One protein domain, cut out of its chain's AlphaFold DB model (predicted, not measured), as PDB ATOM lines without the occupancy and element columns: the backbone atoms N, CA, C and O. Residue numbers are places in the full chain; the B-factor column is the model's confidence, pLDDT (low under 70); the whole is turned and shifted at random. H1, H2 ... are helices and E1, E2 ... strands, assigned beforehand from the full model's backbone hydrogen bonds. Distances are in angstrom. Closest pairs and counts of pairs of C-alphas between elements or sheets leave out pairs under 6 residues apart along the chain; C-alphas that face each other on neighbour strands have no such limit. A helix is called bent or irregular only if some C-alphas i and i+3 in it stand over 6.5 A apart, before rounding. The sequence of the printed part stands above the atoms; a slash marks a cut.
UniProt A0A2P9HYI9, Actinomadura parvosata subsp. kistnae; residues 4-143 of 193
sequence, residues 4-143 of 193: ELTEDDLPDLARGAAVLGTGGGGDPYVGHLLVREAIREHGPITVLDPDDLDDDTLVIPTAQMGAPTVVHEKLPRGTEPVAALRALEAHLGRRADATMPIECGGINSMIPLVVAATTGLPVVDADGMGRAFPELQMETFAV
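This is residues 4 to 143 of the 193 residues of a protein of Actinomadura parvosata subsp. kistnae (UniProt A0A2P9HYI9). A compact, rounded body has a small parallel sheet, E2 and E3, and the helix H5 near its middle, with E1 packing on H5 too. H2 runs side by side with H5, H1 folds back along H2 as a helical hairpin, and H4 crosses H5 near H4's first residues; H3 and H6 are small helices far from the middle, H6 at the end of a long link. The printed part has 140 residues with six named helices and three named strands, in the order H1 H2 E1 E2 H3 H4 E3 H5 H6; the sheet order is E2, E3, parallel, and the class is mostly helix. The radius of gyration of the C-alphas is 14.0 A, and the spans are 37 by 36 by 28 A.

The sheet is made of E2, residues 59 to 62, and E3, residues 98 to 101. E1, residues 45 to 48, pairs with no named strand, but residues 4 to 5 pair with its residues 45 to 46, antiparallel, and residues 123 to 124 with its residues 47 to 48, parallel. H5, residues 111 to 119, is 12.4 A long and begins with C-alpha 111 at (152.387, 79.759, 140.926). H2, residues 29 to 42, is 20.0 A long. H1, residues 7 to 20, is 20.3 A long and begins with C-alpha 7 at (159.900, 90.390, 147.723); it is irregular, but only just: C-alphas 8 and 11 are 6.9 A apart. H4, residues 80 to 92, is 18.6 A long. H3 is residues 68 to 73, and H6 is residues 140 to 143, ending with C-alpha 143 at (140.002, 82.027, 121.014).

E2 and E3 are parallel neighbours at 41 degrees; N 60 and O 98 are within hydrogen-bond range at 3.0 A, and N 62 and O 100 at 3.2 A. E2, H3, H4 and E3 form a strand-helix-strand unit, two parallel neighbour strands with helices between them along the chain, and its crossover is right-handed. The closest C-alphas of E3 and H5 are those of Pro 101 and Pro 112, 5.6 A apart. The closest of E1 and H5 are those of Ile 45 and Ala 117, 5.8 A apart. E1 and E3 are near each other, with 7 pairs of C-alphas within 10 A. H2 and H5 touch at a shallow tilt of 12 degrees, the same way; their closest C-alphas are those of Val 35 and Val 114, 4.9 A apart. H1 and H2, a helical hairpin, touch at a shallow tilt of 30 degrees, opposite ways, with the C-alphas of Glu 7 and Arg 36 closest at 5.7 A. H4 touches H5 with residues 81 to 82 alone, the C-alphas of Val 82 and Val 115 being closest at 5.6 A; they are about perpendicular at 71 degrees, only just. H2 and H3 are close but not clearly touching, the C-alphas of Val 30 and Val 71 being closest at 7.9 A. H1 and H5 are apart, and so are H6 and H5. Each O i to N i+4 pair is within hydrogen-bond range in H2, H4 and H5; H1 has 8 of 10, H3 has 0 of 2 but 3 of 3 O i to N i+3 pairs, and H6 is too short for an O i to N i+4 pair.

The two C-alphas farthest apart are those of Asp 55 and Glu 73, 41.6 A. The printed part has no cut. The link from H5 to H6, residues 120 to 139, is long. The mean pLDDT of the printed part is 89.7, no printed residue is under 70, and H3 has a mean of 76.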
ATOM      1  N   GLU A   4     162.471  93.970 137.386       97.25
ATOM      2  CA  GLU A   4     162.732  92.902 138.360       97.25
ATOM      3  C   GLU A   4     161.671  92.908 139.459       97.25
ATOM      4  O   GLU A   4     161.525  93.900 140.172       97.25
ATOM      5  N   LEU A   5     160.970  91.787 139.617       96.38
ATOM      6  CA  LEU A   5     160.036  91.552 140.709       96.38
ATOM      7  C   LEU A   5     160.795  91.057 141.943       96.38
ATOM      8  O   LEU A   5     161.472  90.023 141.915       96.38
ATOM      9  N   THR A   6     160.637  91.783 143.045       96.44
ATOM     10  CA  THR A   6     161.285  91.505 144.327       96.44
ATOM     11  C   THR A   6     160.270  91.110 145.399       96.44
ATOM     12  O   THR A   6     159.057  91.148 145.193       96.44
ATOM     13  N   GLU A   7     160.759  90.718 146.579       95.06
ATOM     14  CA  GLU A   7     159.900  90.390 147.723       95.06
ATOM     15  C   GLU A   7     158.984  91.558 148.135       95.06
ATOM     16  O   GLU A   7     157.842  91.320 148.538       95.06
ATOM     17  N   ASP A   8     159.462  92.798 148.008       95.75
ATOM     18  CA  ASP A   8     158.739  93.998 148.442       95.75
ATOM     19  C   ASP A   8     157.504  94.290 147.572       95.75
ATOM     20  O   ASP A   8     156.542  94.893 148.049       95.75
ATOM     21  N   ASP A   9     157.488  93.796 146.331       95.25
ATOM     22  CA  ASP A   9     156.393  93.981 145.375       95.25
ATOM     23  C   ASP A   9     155.248  92.974 145.592       95.25
ATOM     24  O   ASP A   9     154.090  93.210 145.228       95.25
ATOM     25  N   LEU A  10     155.546  91.830 146.218       93.81
ATOM     26  CA  LEU A  10     154.606  90.717 146.355       93.81
ATOM     27  C   LEU A  10     153.315  91.050 147.125       93.81
ATOM     28  O   LEU A  10     152.274  90.488 146.768       93.81
ATOM     29  N   PRO A  11     153.309  91.886 148.186       93.50
ATOM     30  CA  PRO A  11     152.072  92.261 148.868       93.50
ATOM     31  C   PRO A  11     151.108  93.028 147.960       93.50
ATOM     32  O   PRO A  11     149.896  92.804 148.024       93.50
ATOM     33  N   ASP A  12     151.630  93.911 147.112       94.12
ATOM     34  CA  ASP A  12     150.814  94.724 146.213       94.12
ATOM     35  C   ASP A  12     150.359  93.912 145.004       94.12
ATOM     36  O   ASP A  12     149.180  93.970 144.646       94.12
ATOM     37  N   LEU A  13     151.225  93.039 144.478       92.38
ATOM     38  CA  LEU A  13     150.852  92.076 143.447       92.38
ATOM     39  C   LEU A  13     149.732  91.136 143.921       92.38
ATOM     40  O   LEU A  13     148.752  90.928 143.208       92.38
ATOM     41  N   ALA A  14     149.822  90.613 145.149       91.31
ATOM     42  CA  ALA A  14     148.794  89.737 145.716       91.31
ATOM     43  C   ALA A  14     147.447  90.444 145.888       91.31
ATOM     44  O   ALA A  14     146.402  89.873 145.575       91.31
ATOM     45  N   ARG A  15     147.454  91.700 146.347       90.62
ATOM     46  CA  ARG A  15     146.232  92.509 146.461       90.62
ATOM     47  C   ARG A  15     145.636  92.818 145.092       90.62
ATOM     48  O   ARG A  15     144.430  92.662 144.921       90.62
ATOM     49  N   GLY A  16     146.467  93.218 144.130       90.75
ATOM     50  CA  GLY A  16     146.048  93.474 142.755       90.75
ATOM     51  C   GLY A  16     145.404  92.240 142.130       90.75
ATOM     52  O   GLY A  16     144.276  92.312 141.652       90.75
ATOM     53  N   ALA A  17     146.057  91.082 142.244       89.19
ATOM     54  CA  ALA A  17     145.528  89.812 141.759       89.19
ATOM     55  C   ALA A  17     144.215  89.401 142.447       89.19
ATOM     56  O   ALA A  17     143.324  88.869 141.791       89.19
ATOM     57  N   ALA A  18     144.052  89.667 143.747       87.94
ATOM     58  CA  ALA A  18     142.789  89.409 144.443       87.94
ATOM     59  C   ALA A  18     141.640  90.285 143.913       87.94
ATOM     60  O   ALA A  18     140.511  89.810 143.781       87.94
ATOM     61  N   VAL A  19     141.918  91.552 143.584       88.75
ATOM     62  CA  VAL A  19     140.928  92.471 143.002       88.75
ATOM     63  C   VAL A  19     140.595  92.074 141.560       88.75
ATOM     64  O   VAL A  19     139.421  91.942 141.215       88.75
ATOM     65  N   LEU A  20     141.616  91.843 140.732       87.38
ATOM     66  CA  LEU A  20     141.465  91.504 139.313       87.38
ATOM     67  C   LEU A  20     140.920  90.086 139.092       87.38
ATOM     68  O   LEU A  20     140.251  89.832 138.096       87.38
ATOM     69  N   GLY A  21     141.095  89.184 140.060       84.00
ATOM     70  CA  GLY A  21     140.520  87.840 140.032       84.00
ATOM     71  C   GLY A  21     138.991  87.813 140.094       84.00
ATOM     72  O   GLY A  21     138.389  86.766 139.865       84.00
ATOM     73  N   THR A  22     138.314  88.933 140.376       84.94
ATOM     74  CA  THR A  22     136.838  89.041 140.416       84.94
ATOM     75  C   THR A  22     136.146  88.011 141.330       84.94
ATOM     76  O   THR A  22     134.995  87.639 141.110       84.94
ATOM     77  N   GLY A  23     136.843  87.542 142.372       78.69
ATOM     78  CA  GLY A  23     136.365  86.511 143.303       78.69
ATOM     79  C   GLY A  23     136.676  85.060 142.902       78.69
ATOM     80  O   GLY A  23     136.331  84.149 143.653       78.69
ATOM     81  N   GLY A  24     137.328  84.832 141.757       78.19
ATOM     82  CA  GLY A  24     137.863  83.531 141.338       78.19
ATOM     83  C   GLY A  24     139.337  83.331 141.721       78.19
ATOM     84  O   GLY A  24     139.951  84.188 142.353       78.19
ATOM     85  N   GLY A  25     139.911  82.173 141.378       73.25
ATOM     86  CA  GLY A  25     141.339  81.860 141.590       73.25
ATOM     87  C   GLY A  25     141.760  81.531 143.034       73.25
ATOM     88  O   GLY A  25     142.850  81.003 143.258       73.25
ATOM     89  N   GLY A  26     140.897  81.785 144.024       76.56
ATOM     90  CA  GLY A  26     141.165  81.520 145.444       76.56
ATOM     91  C   GLY A  26     141.988  82.614 146.136       76.56
ATOM     92  O   GLY A  26     142.201  83.692 145.591       76.56
ATOM     93  N   ASP A  27     142.429  82.346 147.366       81.56
ATOM     94  CA  ASP A  27     143.261  83.276 148.141       81.56
ATOM     95  C   ASP A  27     144.722  83.242 147.639       81.56
ATOM     96  O   ASP A  27     145.335  82.167 147.636       81.56
ATOM     97  N   PRO A  28     145.313  84.384 147.229       84.69
ATOM     98  CA  PRO A  28     146.711  84.439 146.812       84.69
ATOM     99  C   PRO A  28     147.705  84.208 147.958       84.69
ATOM    100  O   PRO A  28     148.882  83.997 147.681       84.69
ATOM    101  N   TYR A  29     147.289  84.240 149.229       87.25
ATOM    102  CA  TYR A  29     148.186  84.236 150.388       87.25
ATOM    103  C   TYR A  29     149.174  83.063 150.406       87.25
ATOM    104  O   TYR A  29     150.375  83.273 150.580       87.25
ATOM    105  N   VAL A  30     148.710  81.830 150.179       87.19
ATOM    106  CA  VAL A  30     149.607  80.659 150.139       87.19
ATOM    107  C   VAL A  30     150.603  80.778 148.985       87.19
ATOM    108  O   VAL A  30     151.791  80.527 149.175       87.19
ATOM    109  N   GLY A  31     150.140  81.218 147.812       89.00
ATOM    110  CA  GLY A  31     151.000  81.478 146.660       89.00
ATOM    111  C   GLY A  31     152.056  82.543 146.960       89.00
ATOM    112  O   GLY A  31     153.236  82.306 146.741       89.00
ATOM    113  N   HIS A  32     151.654  83.667 147.551       91.75
ATOM    114  CA  HIS A  32     152.545  84.748 147.971       91.75
ATOM    115  C   HIS A  32     153.671  84.242 148.886       91.75
ATOM    116  O   HIS A  32     154.832  84.590 148.682       91.75
ATOM    117  N   LEU A  33     153.352  83.392 149.871       92.62
ATOM    118  CA  LEU A  33     154.363  82.820 150.765       92.62
ATOM    119  C   LEU A  33     155.380  81.949 150.015       92.62
ATOM    120  O   LEU A  33     156.567  82.015 150.324       92.62
ATOM    121  N   LEU A  34     154.922  81.162 149.036       92.75
ATOM    122  CA  LEU A  34     155.790  80.311 148.216       92.75
ATOM    123  C   LEU A  34     156.707  81.140 147.320       92.75
ATOM    124  O   LEU A  34     157.898  80.860 147.248       92.75
ATOM    125  N   VAL A  35     156.171  82.177 146.669       94.69
ATOM    126  CA  VAL A  35     156.960  83.068 145.805       94.69
ATOM    127  C   VAL A  35     158.008  83.806 146.621       94.69
ATOM    128  O   VAL A  35     159.163  83.873 146.220       94.69
ATOM    129  N   ARG A  36     157.630  84.306 147.802       95.50
ATOM    130  CA  ARG A  36     158.560  84.974 148.711       95.50
ATOM    131  C   ARG A  36     159.728  84.075 149.097       95.50
ATOM    132  O   ARG A  36     160.867  84.526 149.077       95.50
ATOM    133  N   GLU A  37     159.455  82.821 149.443       94.81
ATOM    134  CA  GLU A  37     160.520  81.871 149.773       94.81
ATOM    135  C   GLU A  37     161.396  81.562 148.554       94.81
ATOM    136  O   GLU A  37     162.619  81.606 148.654       94.81
ATOM    137  N   ALA A  38     160.789  81.354 147.383       94.94
ATOM    138  CA  ALA A  38     161.526  81.093 146.150       94.94
ATOM    139  C   ALA A  38     162.433  82.271 145.749       94.94
ATOM    140  O   ALA A  38     163.578  82.049 145.361       94.94
ATOM    141  N   ILE A  39     161.967  83.519 145.899       96.25
ATOM    142  CA  ILE A  39     162.776  84.722 145.645       96.25
ATOM    143  C   ILE A  39     163.942  84.822 146.634       96.25
ATOM    144  O   ILE A  39     165.055  85.177 146.251       96.25
ATOM    145  N   ARG A  40     163.728  84.483 147.910       95.69
ATOM    146  CA  ARG A  40     164.805  84.479 148.913       95.69
ATOM    147  C   ARG A  40     165.874  83.431 148.624       95.69
ATOM    148  O   ARG A  40     167.046  83.681 148.900       95.69
ATOM    149  N   GLU A  41     165.479  82.274 148.102       95.88
ATOM    150  CA  GLU A  41     166.399  81.176 147.796       95.88
ATOM    151  C   GLU A  41     167.148  81.385 146.471       95.88
ATOM    152  O   GLU A  41     168.343  81.092 146.385       95.88
ATOM    153  N   HIS A  42     166.468  81.894 145.441       95.94
ATOM    154  CA  HIS A  42     166.983  81.901 144.067       95.94
ATOM    155  C   HIS A  42     167.236  83.294 143.481       95.94
ATOM    156  O   HIS A  42     167.939  83.404 142.477       95.94
ATOM    157  N   GLY A  43     166.737  84.351 144.122       95.44
ATOM    158  CA  GLY A  43     166.867  85.733 143.667       95.44
ATOM    159  C   GLY A  43     165.587  86.301 143.038       95.44
ATOM    160  O   GLY A  43     164.553  85.631 143.002       95.44
ATOM    161  N   PRO A  44     165.638  87.567 142.586       96.75
ATOM    162  CA  PRO A  44     164.499  88.247 141.976       96.75
ATOM    163  C   PRO A  44     164.094  87.608 140.641       96.75
ATOM    164  O   PRO A  44     164.841  86.827 140.048       96.75
ATOM    165  N   ILE A  45     162.885  87.940 140.188       97.62
ATOM    166  CA  ILE A  45     162.314  87.416 138.948       97.62
ATOM    167  C   ILE A  45     162.313  88.514 137.889       97.62
ATOM    168  O   ILE A  45     161.687  89.555 138.077       97.62
ATOM    169  N   THR A  46     162.915  88.242 136.736       97.75
ATOM    170  CA  THR A  46     162.803  89.121 135.572       97.75
ATOM    171  C   THR A  46     161.402  89.044 134.976       97.75
ATOM    172  O   THR A  46     160.945  87.974 134.566       97.75
ATOM    173  N   VAL A  47     160.739  90.189 134.885       97.19
ATOM    174  CA  VAL A  47     159.447  90.373 134.230       97.19
ATOM    175  C   VAL A  47     159.663  91.026 132.865       97.19
ATOM    176  O   VAL A  47     160.327  92.060 132.760       97.19
ATOM    177  N   LEU A  48     159.124  90.414 131.814       96.88
ATOM    178  CA  LEU A  48     159.225  90.851 130.424       96.88
ATOM    179  C   LEU A  48     157.937  91.526 129.976       96.88
ATOM    180  O   LEU A  48     156.839  91.064 130.277       96.88
ATOM    181  N   ASP A  49     158.100  92.578 129.188       94.75
ATOM    182  CA  ASP A  49     157.002  93.186 128.452       94.75
ATOM    183  C   ASP A  49     156.646  92.286 127.255       94.75
ATOM    184  O   ASP A  49     157.559  91.870 126.533       94.75
ATOM    185  N   PRO A  50     155.364  91.959 127.021       91.31
ATOM    186  CA  PRO A  50     154.955  91.169 125.862       91.31
ATOM    187  C   PRO A  50     155.409  91.762 124.523       91.31
ATOM    188  O   PRO A  50     155.668  91.003 123.589       91.31
ATOM    189  N   ASP A  51     155.528  93.092 124.429       91.62
ATOM    190  CA  ASP A  51     155.974  93.783 123.213       91.62
ATOM    191  C   ASP A  51     157.482  93.606 122.942       91.62
ATOM    192  O   ASP A  51     157.942  93.867 121.828       91.62
ATOM    193  N   ASP A  52     158.251  93.141 123.934       90.06
ATOM    194  CA  ASP A  52     159.694  92.890 123.831       90.06
ATOM    195  C   ASP A  52     160.015  91.421 123.449       90.06
ATOM    196  O   ASP A  52     161.185  91.037 123.422       90.06
ATOM    197  N   LEU A  53     159.006  90.578 123.182       92.06
ATOM    198  CA  LEU A  53     159.197  89.157 122.863       92.06
ATOM    199  C   LEU A  53     159.454  88.911 121.372       92.06
ATOM    200  O   LEU A  53     158.725  89.400 120.509       92.06
ATOM    201  N   ASP A  54     160.438  88.059 121.079       92.56
ATOM    202  CA  ASP A  54     160.692  87.583 119.719       92.56
ATOM    203  C   ASP A  54     159.580  86.641 119.248       92.56
ATOM    204  O   ASP A  54     159.013  85.875 120.038       92.56
ATOM    205  N   ASP A  55     159.319  86.636 117.938       89.00
ATOM    206  CA  ASP A  55     158.253  85.822 117.362       89.00
ATOM    207  C   ASP A  55     158.439  84.324 117.619       89.00
ATOM    208  O   ASP A  55     157.473  83.591 117.731       89.00
ATOM    209  N   ASP A  56     159.653  83.808 117.732       91.06
ATOM    210  CA  ASP A  56     159.879  82.387 117.978       91.06
ATOM    211  C   ASP A  56     159.903  82.008 119.463       91.06
ATOM    212  O   ASP A  56     160.053  80.818 119.757       91.06
ATOM    213  N   THR A  57     159.713  82.959 120.387       93.19
ATOM    214  CA  THR A  57     159.762  82.740 121.844       93.19
ATOM    215  C   THR A  57     158.724  81.715 122.299       93.19
ATOM    216  O   THR A  57     157.515  81.909 122.153       93.19
ATOM    217  N   LEU A  58     159.177  80.627 122.930       94.12
ATOM    218  CA  LEU A  58     158.277  79.643 123.524       94.12
ATOM    219  C   LEU A  58     157.927  80.042 124.959       94.12
ATOM    220  O   LEU A  58     158.655  79.726 125.905       94.12
ATOM    221  N   VAL A  59     156.770  80.678 125.115       94.88
ATOM    222  CA  VAL A  59     156.177  80.963 126.425       94.88
ATOM    223  C   VAL A  59     155.284  79.797 126.836       94.88
ATOM    224  O   VAL A  59     154.348  79.443 126.119       94.88
ATOM    225  N   ILE A  60     155.562  79.191 127.991       94.62
ATOM    226  CA  ILE A  60     154.737  78.109 128.544       94.62
ATOM    227  C   ILE A  60     154.001  78.623 129.784       94.62
ATOM    228  O   ILE A  60     154.638  78.817 130.821       94.62
ATOM    229  N   PRO A  61     152.671  78.813 129.722       92.25
ATOM    230  CA  PRO A  61     151.888  79.159 130.898       92.25
ATOM    231  C   PRO A  61     151.942  78.046 131.934       92.25
ATOM    232  O   PRO A  61     151.873  76.860 131.602       92.25
ATOM    233  N   THR A  62     152.016  78.425 133.202       90.44
ATOM    234  CA  THR A  62     151.928  77.474 134.310       90.44
ATOM    235  C   THR A  62     150.774  77.855 135.220       90.44
ATOM    236  O   THR A  62     150.504  79.024 135.466       90.44
ATOM    237  N   ALA A  63     150.037  76.855 135.688       88.69
ATOM    238  CA  ALA A  63     148.837  77.076 136.479       88.69
ATOM    239  C   ALA A  63     148.584  75.904 137.417       88.69
ATOM    240  O   ALA A  63     149.102  74.797 137.233       88.69
ATOM    241  N   GLN A  64     147.736  76.147 138.405       85.19
ATOM    242  CA  GLN A  64     147.166  75.132 139.264       85.19
ATOM    243  C   GLN A  64     145.677  74.972 138.945       85.19
ATOM    244  O   GLN A  64     144.916  75.935 138.946       85.19
ATOM    245  N   MET A  65     145.244  73.727 138.751       85.12
ATOM    246  CA  MET A  65     143.823  73.384 138.620       85.12
ATOM    247  C   MET A  65     143.368  72.499 139.785       85.12
ATOM    248  O   MET A  65     144.150  71.767 140.393       85.12
ATOM    249  N   GLY A  66     142.075  72.535 140.090       81.50
ATOM    250  CA  GLY A  66     141.473  71.741 141.160       81.50
ATOM    251  C   GLY A  66     140.749  72.604 142.184       81.50
ATOM    252  O   GLY A  66     140.528  73.792 141.973       81.50
ATOM    253  N   ALA A  67     140.341  71.990 143.294       78.88
ATOM    254  CA  ALA A  67     139.582  72.680 144.330       78.88
ATOM    255  C   ALA A  67     140.499  73.603 145.162       78.88
ATOM    256  O   ALA A  67     141.405  73.093 145.827       78.88
ATOM    257  N   PRO A  68     140.246  74.928 145.215       71.69
ATOM    258  CA  PRO A  68     141.069  75.860 145.994       71.69
ATOM    259  C   PRO A  68     141.122  75.531 147.493       71.69
ATOM    260  O   PRO A  68     142.115  75.799 148.168       71.69
ATOM    261  N   THR A  69     140.072  74.905 148.031       74.94
ATOM    262  CA  THR A  69     140.015  74.475 149.436       74.94
ATOM    263  C   THR A  69     141.097  73.455 149.780       74.94
ATOM    264  O   THR A  69     141.650  73.509 150.873       74.94
ATOM    265  N   VAL A  70     141.476  72.585 148.838       80.00
ATOM    266  CA  VAL A  70     142.491  71.546 149.065       80.00
ATOM    267  C   VAL A  70     143.856  72.153 149.367       80.00
ATOM    268  O   VAL A  70     144.605  71.570 150.141       80.00
ATOM    269  N   VAL A  71     144.164  73.341 148.842       75.06
ATOM    270  CA  VAL A  71     145.426  74.044 149.130       75.06
ATOM    271  C   VAL A  71     145.572  74.342 150.628       75.06
ATOM    272  O   VAL A  71     146.685  74.335 151.144       75.06
ATOM    273  N   HIS A  72     144.464  74.544 151.347       74.56
ATOM    274  CA  HIS A  72     144.476  74.831 152.785       74.56
ATOM    275  C   HIS A  72     144.730  73.578 153.636       74.56
ATOM    276  O   HIS A  72     145.287  73.672 154.725       74.56
ATOM    277  N   GLU A  73     144.332  72.405 153.143       78.12
ATOM    278  CA  GLU A  73     144.517  71.119 153.828       78.12
ATOM    279  C   GLU A  73     145.832  70.438 153.426       78.12
ATOM    280  O   GLU A  73     146.466  69.744 154.222       78.12
ATOM    281  N   LYS A  74     146.244  70.638 152.173       80.00
ATOM    282  CA  LYS A  74     147.419  70.045 151.552       80.00
ATOM    283  C   LYS A  74     148.195  71.121 150.805       80.00
ATOM    284  O   LYS A  74     148.020  71.318 149.602       80.00
ATOM    285  N   LEU A  75     149.084  71.778 151.544       80.06
ATOM    286  CA  LEU A  75     149.983  72.783 150.992       80.06
ATOM    287  C   LEU A  75     150.823  72.177 149.851       80.06
ATOM    288  O   LEU A  75     151.368  71.075 150.017       80.06
ATOM    289  N   PRO A  76     150.929  72.862 148.701       79.62
ATOM    290  CA  PRO A  76     151.784  72.420 147.607       79.62
ATOM    291  C   PRO A  76     153.251  72.491 148.038       79.62
ATOM    292  O   PRO A  76     153.639  73.368 148.813       79.62
ATOM    293  N   ARG A  77     154.084  71.578 147.528       83.00
ATOM    294  CA  ARG A  77     155.534  71.658 147.759       83.00
ATOM    295  C   ARG A  77     156.187  72.768 146.939       83.00
ATOM    296  O   ARG A  77     157.299  73.157 147.264       83.00
ATOM    297  N   GLY A  78     155.531  73.231 145.875       81.25
ATOM    298  CA  GLY A  78     156.050  74.240 144.948       81.25
ATOM    299  C   GLY A  78     156.885  73.646 143.810       81.25
ATOM    300  O   GLY A  78     157.190  74.335 142.842       81.25
ATOM    301  N   THR A  79     157.204  72.352 143.867       87.19
ATOM    302  CA  THR A  79     157.977  71.652 142.829       87.19
ATOM    303  C   THR A  79     157.096  71.021 141.756       87.19
ATOM    304  O   THR A  79     157.574  70.704 140.667       87.19
ATOM    305  N   GLU A  80     155.805  70.840 142.036       88.94
ATOM    306  CA  GLU A  80     154.847  70.222 141.124       88.94
ATOM    307  C   GLU A  80     154.703  71.002 139.803       88.94
ATOM    308  O   GLU A  80     154.795  70.373 138.745       88.94
ATOM    309  N   PRO A  81     154.560  72.344 139.811       90.00
ATOM    310  CA  PRO A  81     154.460  73.130 138.579       90.00
ATOM    311  C   PRO A  81     155.744  73.065 137.737       90.00
ATOM    312  O   PRO A  81     155.684  72.939 136.515       90.00
ATOM    313  N   VAL A  82     156.916  73.047 138.385       92.50
ATOM    314  CA  VAL A  82     158.209  72.877 137.703       92.50
ATOM    315  C   VAL A  82     158.295  71.498 137.047       92.50
ATOM    316  O   VAL A  82     158.722  71.384 135.901       92.50
ATOM    317  N   ALA A  83     157.855  70.439 137.731       92.38
ATOM    318  CA  ALA A  83     157.829  69.092 137.162       92.38
ATOM    319  C   ALA A  83     156.910  69.001 135.931       92.38
ATOM    320  O   ALA A  83     157.277  68.362 134.942       92.38
ATOM    321  N   ALA A  84     155.753  69.670 135.969       92.31
ATOM    322  CA  ALA A  84     154.840  69.773 134.833       92.31
ATOM    323  C   ALA A  84     155.505  70.467 133.636       92.31
ATOM    324  O   ALA A  84     155.513  69.921 132.532       92.31
ATOM    325  N   LEU A  85     156.144  71.617 133.879       93.56
ATOM    326  CA  LEU A  85     156.901  72.350 132.867       93.56
ATOM    327  C   LEU A  85     157.977  71.460 132.230       93.56
ATOM    328  O   LEU A  85     158.020  71.317 131.012       93.56
ATOM    329  N   ARG A  86     158.804  70.789 133.044       94.31
ATOM    330  CA  ARG A  86     159.875  69.911 132.537       94.31
ATOM    331  C   ARG A  86     159.340  68.730 131.726       94.31
ATOM    332  O   ARG A  86     159.976  68.325 130.755       94.31
ATOM    333  N   ALA A  87     158.184  68.184 132.098       93.94
ATOM    334  CA  ALA A  87     157.529  67.133 131.327       93.94
ATOM    335  C   ALA A  87     157.042  67.644 129.961       93.94
ATOM    336  O   ALA A  87     157.193  66.937 128.963       93.94
ATOM    337  N   LEU A  88     156.509  68.872 129.901       93.25
ATOM    338  CA  LEU A  88     156.103  69.490 128.638       93.25
ATOM    339  C   LEU A  88     157.308  69.746 127.736       93.25
ATOM    340  O   LEU A  88     157.291  69.362 126.572       93.25
ATOM    341  N   GLU A  89     158.376  70.321 128.281       93.62
ATOM    342  CA  GLU A  89     159.615  70.573 127.539       93.62
ATOM    343  C   GLU A  89     160.193  69.285 126.940       93.62
ATOM    344  O   GLU A  89     160.607  69.260 125.780       93.62
ATOM    345  N   ALA A  90     160.185  68.188 127.707       94.00
ATOM    346  CA  ALA A  90     160.636  66.884 127.229       94.00
ATOM    347  C   ALA A  90     159.753  66.341 126.095       94.00
ATOM    348  O   ALA A  90     160.268  65.749 125.150       94.00
ATOM    349  N   HIS A  91     158.436  66.554 126.169       92.75
ATOM    350  CA  HIS A  91     157.503  66.156 125.114       92.75
ATOM    351  C   HIS A  91     157.669  66.993 123.838       92.75
ATOM    352  O   HIS A  91     157.609  66.450 122.737       92.75
ATOM    353  N   LEU A  92     157.891  68.301 123.982       91.75
ATOM    354  CA  LEU A  92     158.094  69.223 122.864       91.75
ATOM    355  C   LEU A  92     159.502  69.120 122.258       91.75
ATOM    356  O   LEU A  92     159.716  69.571 121.137       91.75
ATOM    357  N   GLY A  93     160.469  68.558 122.992       93.75
ATOM    358  CA  GLY A  93     161.879  68.558 122.600       93.75
ATOM    359  C   GLY A  93     162.510  69.955 122.614       93.75
ATOM    360  O   GLY A  93     163.553  70.160 121.995       93.75
ATOM    361  N   ARG A  94     161.881  70.917 123.301       93.75
ATOM    362  CA  ARG A  94     162.277  72.330 123.369       93.75
ATOM    363  C   ARG A  94     162.073  72.855 124.792       93.75
ATOM    364  O   ARG A  94     161.088  72.510 125.438       93.75
ATOM    365  N   ARG A  95     163.017  73.664 125.283       95.56
ATOM    366  CA  ARG A  95     162.911  74.348 126.583       95.56
ATOM    367  C   ARG A  95     162.029  75.590 126.465       95.56
ATOM    368  O   ARG A  95     162.004  76.199 125.400       95.56
ATOM    369  N   ALA A  96     161.323  75.929 127.538       95.88
ATOM    370  CA  ALA A  96     160.617  77.200 127.620       95.88
ATOM    371  C   ALA A  96     161.628  78.347 127.686       95.88
ATOM    372  O   ALA A  96     162.639  78.232 128.380       95.88
ATOM    373  N   ASP A  97     161.330  79.435 126.987       96.62
ATOM    374  CA  ASP A  97     162.121  80.667 127.013       96.62
ATOM    375  C   ASP A  97     161.589  81.628 128.091       96.62
ATOM    376  O   ASP A  97     162.357  82.359 128.707       96.62
ATOM    377  N   ALA A  98     160.283  81.566 128.375       96.62
ATOM    378  CA  ALA A  98     159.625  82.282 129.465       96.62
ATOM    379  C   ALA A  98     158.403  81.499 129.989       96.62
ATOM    380  O   ALA A  98     157.887  80.591 129.329       96.62
ATOM    381  N   THR A  99     157.916  81.865 131.173       95.94
ATOM    382  CA  THR A  99     156.621  81.410 131.713       95.94
ATOM    383  C   THR A  99     155.670  82.596 131.852       95.94
ATOM    384  O   THR A  99     156.088  83.748 131.808       95.94
ATOM    385  N   MET A 100     154.379  82.336 132.029       95.00
ATOM    386  CA  MET A 100     153.400  83.379 132.348       95.00
ATOM    387  C   MET A 100     152.243  82.817 133.177       95.00
ATOM    388  O   MET A 100     152.017  81.598 133.152       95.00
ATOM    389  N   PRO A 101     151.521  83.659 133.934       92.56
ATOM    390  CA  PRO A 101     150.235  83.273 134.494       92.56
ATOM    391  C   PRO A 101     149.226  82.969 133.397       92.56
ATOM    392  O   PRO A 101     149.215  83.577 132.331       92.56
ATOM    393  N   ILE A 102     148.354  82.008 133.680       89.31
ATOM    394  CA  ILE A 102     147.252  81.688 132.776       89.31
ATOM    395  C   ILE A 102     146.050  82.617 132.983       89.31
ATOM    396  O   ILE A 102     145.315  82.920 132.050       89.31
ATOM    397  N   GLU A 103     145.903  83.123 134.204       88.38
ATOM    398  CA  GLU A 103     144.880  84.076 134.607       88.38
ATOM    399  C   GLU A 103     145.424  84.977 135.720       88.38
ATOM    400  O   GLU A 103     146.199  84.531 136.578       88.38
ATOM    401  N   CYS A 104     144.982  86.235 135.763       81.12
ATOM    402  CA  CYS A 104     145.243  87.091 136.912       81.12
ATOM    403  C   CYS A 104     144.211  86.811 138.024       81.12
ATOM    404  O   CYS A 104     143.122  87.387 138.079       81.12
ATOM    405  N   GLY A 105     144.532  85.877 138.923       80.44
ATOM    406  CA  GLY A 105     143.674  85.592 140.070       80.44
ATOM    407  C   GLY A 105     144.251  84.602 141.072       80.44
ATOM    408  O   GLY A 105     144.754  83.536 140.714       80.44
ATOM    409  N   GLY A 106     144.121  84.956 142.352       84.56
ATOM    410  CA  GLY A 106     144.403  84.081 143.485       84.56
ATOM    411  C   GLY A 106     145.749  83.369 143.409       84.56
ATOM    412  O   GLY A 106     146.803  83.994 143.345       84.56
ATOM    413  N   ILE A 107     145.727  82.039 143.454       85.81
ATOM    414  CA  ILE A 107     146.966  81.255 143.436       85.81
ATOM    415  C   ILE A 107     147.597  81.172 142.036       85.81
ATOM    416  O   ILE A 107     148.817  81.047 141.923       85.81
ATOM    417  N   ASN A 108     146.804  81.297 140.970       87.69
ATOM    418  CA  ASN A 108     147.276  81.182 139.586       87.69
ATOM    419  C   ASN A 108     148.080  82.398 139.116       87.69
ATOM    420  O   ASN A 108     148.910  82.257 138.222       87.69
ATOM    421  N   SER A 109     147.942  83.545 139.784       88.25
ATOM    422  CA  SER A 109     148.854  84.679 139.593       88.25
ATOM    423  C   SER A 109     150.205  84.502 140.298       88.25
ATOM    424  O   SER A 109     151.125  85.267 140.039       88.25
ATOM    425  N   MET A 110     150.336  83.531 141.212       92.19
ATOM    426  CA  MET A 110     151.532  83.344 142.049       92.19
ATOM    427  C   MET A 110     152.358  82.121 141.652       92.19
ATOM    428  O   MET A 110     153.583  82.173 141.639       92.19
ATOM    429  N   ILE A 111     151.710  81.009 141.304       91.50
ATOM    430  CA  ILE A 111     152.387  79.759 140.926       91.50
ATOM    431  C   ILE A 111     153.422  79.925 139.796       91.50
ATOM    432  O   ILE A 111     154.520  79.383 139.943       91.50
ATOM    433  N   PRO A 112     153.158  80.686 138.716       93.19
ATOM    434  CA  PRO A 112     154.164  80.926 137.681       93.19
ATOM    435  C   PRO A 112     155.413  81.632 138.197       93.19
ATOM    436  O   PRO A 112     156.505  81.366 137.707       93.19
ATOM    437  N   LEU A 113     155.273  82.495 139.203       95.44
ATOM    438  CA  LEU A 113     156.398  83.202 139.812       95.44
ATOM    439  C   LEU A 113     157.280  82.236 140.616       95.44
ATOM    440  O   LEU A 113     158.499  82.351 140.590       95.44
ATOM    441  N   VAL A 114     156.681  81.230 141.269       94.56
ATOM    442  CA  VAL A 114     157.443  80.142 141.911       94.56
ATOM    443  C   VAL A 114     158.257  79.387 140.861       94.56
ATOM    444  O   VAL A 114     159.448  79.158 141.047       94.56
ATOM    445  N   VAL A 115     157.633  79.036 139.729       94.94
ATOM    446  CA  VAL A 115     158.325  78.359 138.622       94.94
ATOM    447  C   VAL A 115     159.474  79.209 138.101       94.94
ATOM    448  O   VAL A 115     160.577  78.691 137.938       94.94
ATOM    449  N   ALA A 116     159.232  80.494 137.863       96.38
ATOM    450  CA  ALA A 116     160.225  81.437 137.376       96.38
ATOM    451  C   ALA A 116     161.432  81.531 138.312       96.38
ATOM    452  O   ALA A 116     162.545  81.232 137.885       96.38
ATOM    453  N   ALA A 117     161.206  81.811 139.600       95.75
ATOM    454  CA  ALA A 117     162.272  81.886 140.597       95.75
ATOM    455  C   ALA A 117     163.075  80.578 140.684       95.75
ATOM    456  O   ALA A 117     164.301  80.598 140.642       95.75
ATOM    457  N   THR A 118     162.412  79.418 140.734       94.19
ATOM    458  CA  THR A 118     163.103  78.121 140.847       94.19
ATOM    459  C   THR A 118     163.854  77.717 139.575       94.19
ATOM    460  O   THR A 118     164.848  76.994 139.642       94.19
ATOM    461  N   THR A 119     163.380  78.122 138.396       94.94
ATOM    462  CA  THR A 119     163.971  77.700 137.114       94.94
ATOM    463  C   THR A 119     164.902  78.730 136.485       94.94
ATOM    464  O   THR A 119     165.633  78.363 135.563       94.94
ATOM    465  N   GLY A 120     164.887  79.974 136.970       95.44
ATOM    466  CA  GLY A 120     165.568  81.115 136.361       95.44
ATOM    467  C   GLY A 120     164.922  81.594 135.059       95.44
ATOM    468  O   GLY A 120     165.569  82.302 134.293       95.44
ATOM    469  N   LEU A 121     163.687  81.170 134.768       96.75
ATOM    470  CA  LEU A 121     162.954  81.641 133.596       96.75
ATOM    471  C   LEU A 121     162.340  83.017 133.873       96.75
ATOM    472  O   LEU A 121     161.801  83.221 134.961       96.75
ATOM    473  N   PRO A 122     162.347  83.931 132.892       97.19
ATOM    474  CA  PRO A 122     161.601  85.171 133.001       97.19
ATOM    475  C   PRO A 122     160.085  84.928 132.959       97.19
ATOM    476  O   PRO A 122     159.602  83.917 132.433       97.19
ATOM    477  N   VAL A 123     159.330  85.885 133.497       97.06
ATOM    478  CA  VAL A 123     157.863  85.909 133.481       97.06
ATOM    479  C   VAL A 123     157.385  86.966 132.504       97.06
ATOM    480  O   VAL A 123     157.821  88.104 132.585       97.06
ATOM    481  N   VAL A 124     156.469  86.628 131.607       96.38
ATOM    482  CA  VAL A 124     155.826  87.631 130.747       96.38
ATOM    483  C   VAL A 124     154.714  88.331 131.529       96.38
ATOM    484  O   VAL A 124     153.890  87.656 132.148       96.38
ATOM    485  N   ASP A 125     154.675  89.665 131.486       94.38
ATOM    486  CA  ASP A 125     153.606  90.498 132.060       94.38
ATOM    487  C   ASP A 125     152.340  90.444 131.192       94.38
ATOM    488  O   ASP A 125     151.933  91.399 130.531       94.38
ATOM    489  N   ALA A 126     151.766  89.250 131.114       92.06
ATOM    490  CA  ALA A 126     150.535  88.956 130.409       92.06
ATOM    491  C   ALA A 126     149.842  87.763 131.057       92.06
ATOM    492  O   ALA A 126     150.472  86.918 131.695       92.06
ATOM    493  N   ASP A 127     148.538  87.665 130.834       91.69
ATOM    494  CA  ASP A 127     147.757  86.495 131.191       91.69
ATOM    495  C   ASP A 127     146.736  86.169 130.091       91.69
ATOM    496  O   ASP A 127     146.502  86.952 129.167       91.69
ATOM    497  N   GLY A 128     146.140  84.981 130.157       86.06
ATOM    498  CA  GLY A 128     145.204  84.505 129.145       86.06
ATOM    499  C   GLY A 128     143.826  85.167 129.192       86.06
ATOM    500  O   GLY A 128     143.063  84.992 128.241       86.06
ATOM    501  N   MET A 129     143.466  85.902 130.252       84.56
ATOM    502  CA  MET A 129     142.075  86.295 130.532       84.56
ATOM    503  C   MET A 129     141.831  87.710 131.067       84.56
ATOM    504  O   MET A 129     140.716  88.213 130.908       84.56
ATOM    505  N   GLY A 130     142.791  88.338 131.738       83.38
ATOM    506  CA  GLY A 130     142.631  89.585 132.488       83.38
ATOM    507  C   GLY A 130     141.742  89.476 133.737       83.38
ATOM    508  O   GLY A 130     141.332  90.500 134.280       83.38
ATOM    509  N   ARG A 131     141.380  88.253 134.157       84.56
ATOM    510  CA  ARG A 131     140.547  87.904 135.333       84.56
ATOM    511  C   ARG A 131     140.564  86.387 135.558       84.56
ATOM    512  O   ARG A 131     141.059  85.667 134.699       84.56
ATOM    513  N   ALA A 132     139.920  85.888 136.617       82.19
ATOM    514  CA  ALA A 132     139.843  84.447 136.884       82.19
ATOM    515  C   ALA A 132     138.570  83.768 136.345       82.19
ATOM    516  O   ALA A 132     137.463  84.231 136.638       82.19
ATOM    517  N   PHE A 133     138.712  82.658 135.610       80.50
ATOM    518  CA  PHE A 133     137.612  81.904 134.983       80.50
ATOM    519  C   PHE A 133     137.727  80.383 135.195       80.50
ATOM    520  O   PHE A 133     138.816  79.856 135.371       80.50
ATOM    521  N   PRO A 134     136.602  79.638 135.206       74.94
ATOM    522  CA  PRO A 134     136.609  78.246 135.657       74.94
ATOM    523  C   PRO A 134     137.157  77.237 134.639       74.94
ATOM    524  O   PRO A 134     137.477  76.113 135.026       74.94
ATOM    525  N   GLU A 135     137.221  77.584 133.350       84.06
ATOM    526  CA  GLU A 135     137.534  76.628 132.285       84.06
ATOM    527  C   GLU A 135     138.616  77.151 131.333       84.06
ATOM    528  O   GLU A 135     138.521  78.262 130.817       84.06
ATOM    529  N   LEU A 136     139.600  76.291 131.045       82.88
ATOM    530  CA  LEU A 136     140.792  76.588 130.239       82.88
ATOM    531  C   LEU A 136     140.453  77.154 128.851       82.88
ATOM    532  O   LEU A 136     141.097  78.078 128.371       82.88
ATOM    533  N   GLN A 137     139.412  76.643 128.182       82.06
ATOM    534  CA  GLN A 137     139.075  77.109 126.829       82.06
ATOM    535  C   GLN A 137     138.449  78.509 126.779       82.06
ATOM    536  O   GLN A 137     138.121  78.991 125.695       82.06
ATOM    537  N   MET A 138     138.206  79.140 127.927       85.31
ATOM    538  CA  MET A 138     137.685  80.504 127.971       85.31
ATOM    539  C   MET A 138     138.794  81.537 127.753       85.31
ATOM    540  O   MET A 138     138.474  82.684 127.456       85.31
ATOM    541  N   GLU A 139     140.058  81.109 127.830       84.81
ATOM    542  CA  GLU A 139     141.256  81.906 127.588       84.81
ATOM    543  C   GLU A 139     141.390  82.409 126.160       84.81
ATOM    544  O   GLU A 139     141.023  81.762 125.174       84.81
ATOM    545  N   THR A 140     142.044  83.559 126.059       87.81
ATOM    546  CA  THR A 140     142.440  84.198 124.810       87.81
ATOM    547  C   THR A 140     143.201  83.219 123.909       87.81
ATOM    548  O   THR A 140     142.967  83.192 122.702       87.81
ATOM    549  N   PHE A 141     144.032  82.332 124.471       86.94
ATOM    550  CA  PHE A 141     144.759  81.310 123.708       86.94
ATOM    551  C   PHE A 141     143.824  80.397 122.903       86.94
ATOM    552  O   PHE A 141     144.058  80.163 121.716       86.94
ATOM    553  N   ALA A 142     142.724  79.946 123.511       86.31
ATOM    554  CA  ALA A 142     141.742  79.099 122.848       86.31
ATOM    555  C   ALA A 142     140.959  79.866 121.771       86.31
ATOM    556  O   ALA A 142     140.709  79.322 120.693       86.31
ATOM    557  N   VAL A 143     140.639  81.144 122.013       87.56
ATOM    558  CA  VAL A 143     140.002  82.027 121.014       87.56
ATOM    559  C   VAL A 143     140.867  82.157 119.757       87.56
ATOM    560  O   VAL A 143     140.345  82.126 118.643       87.56
TER     561      VAL A 143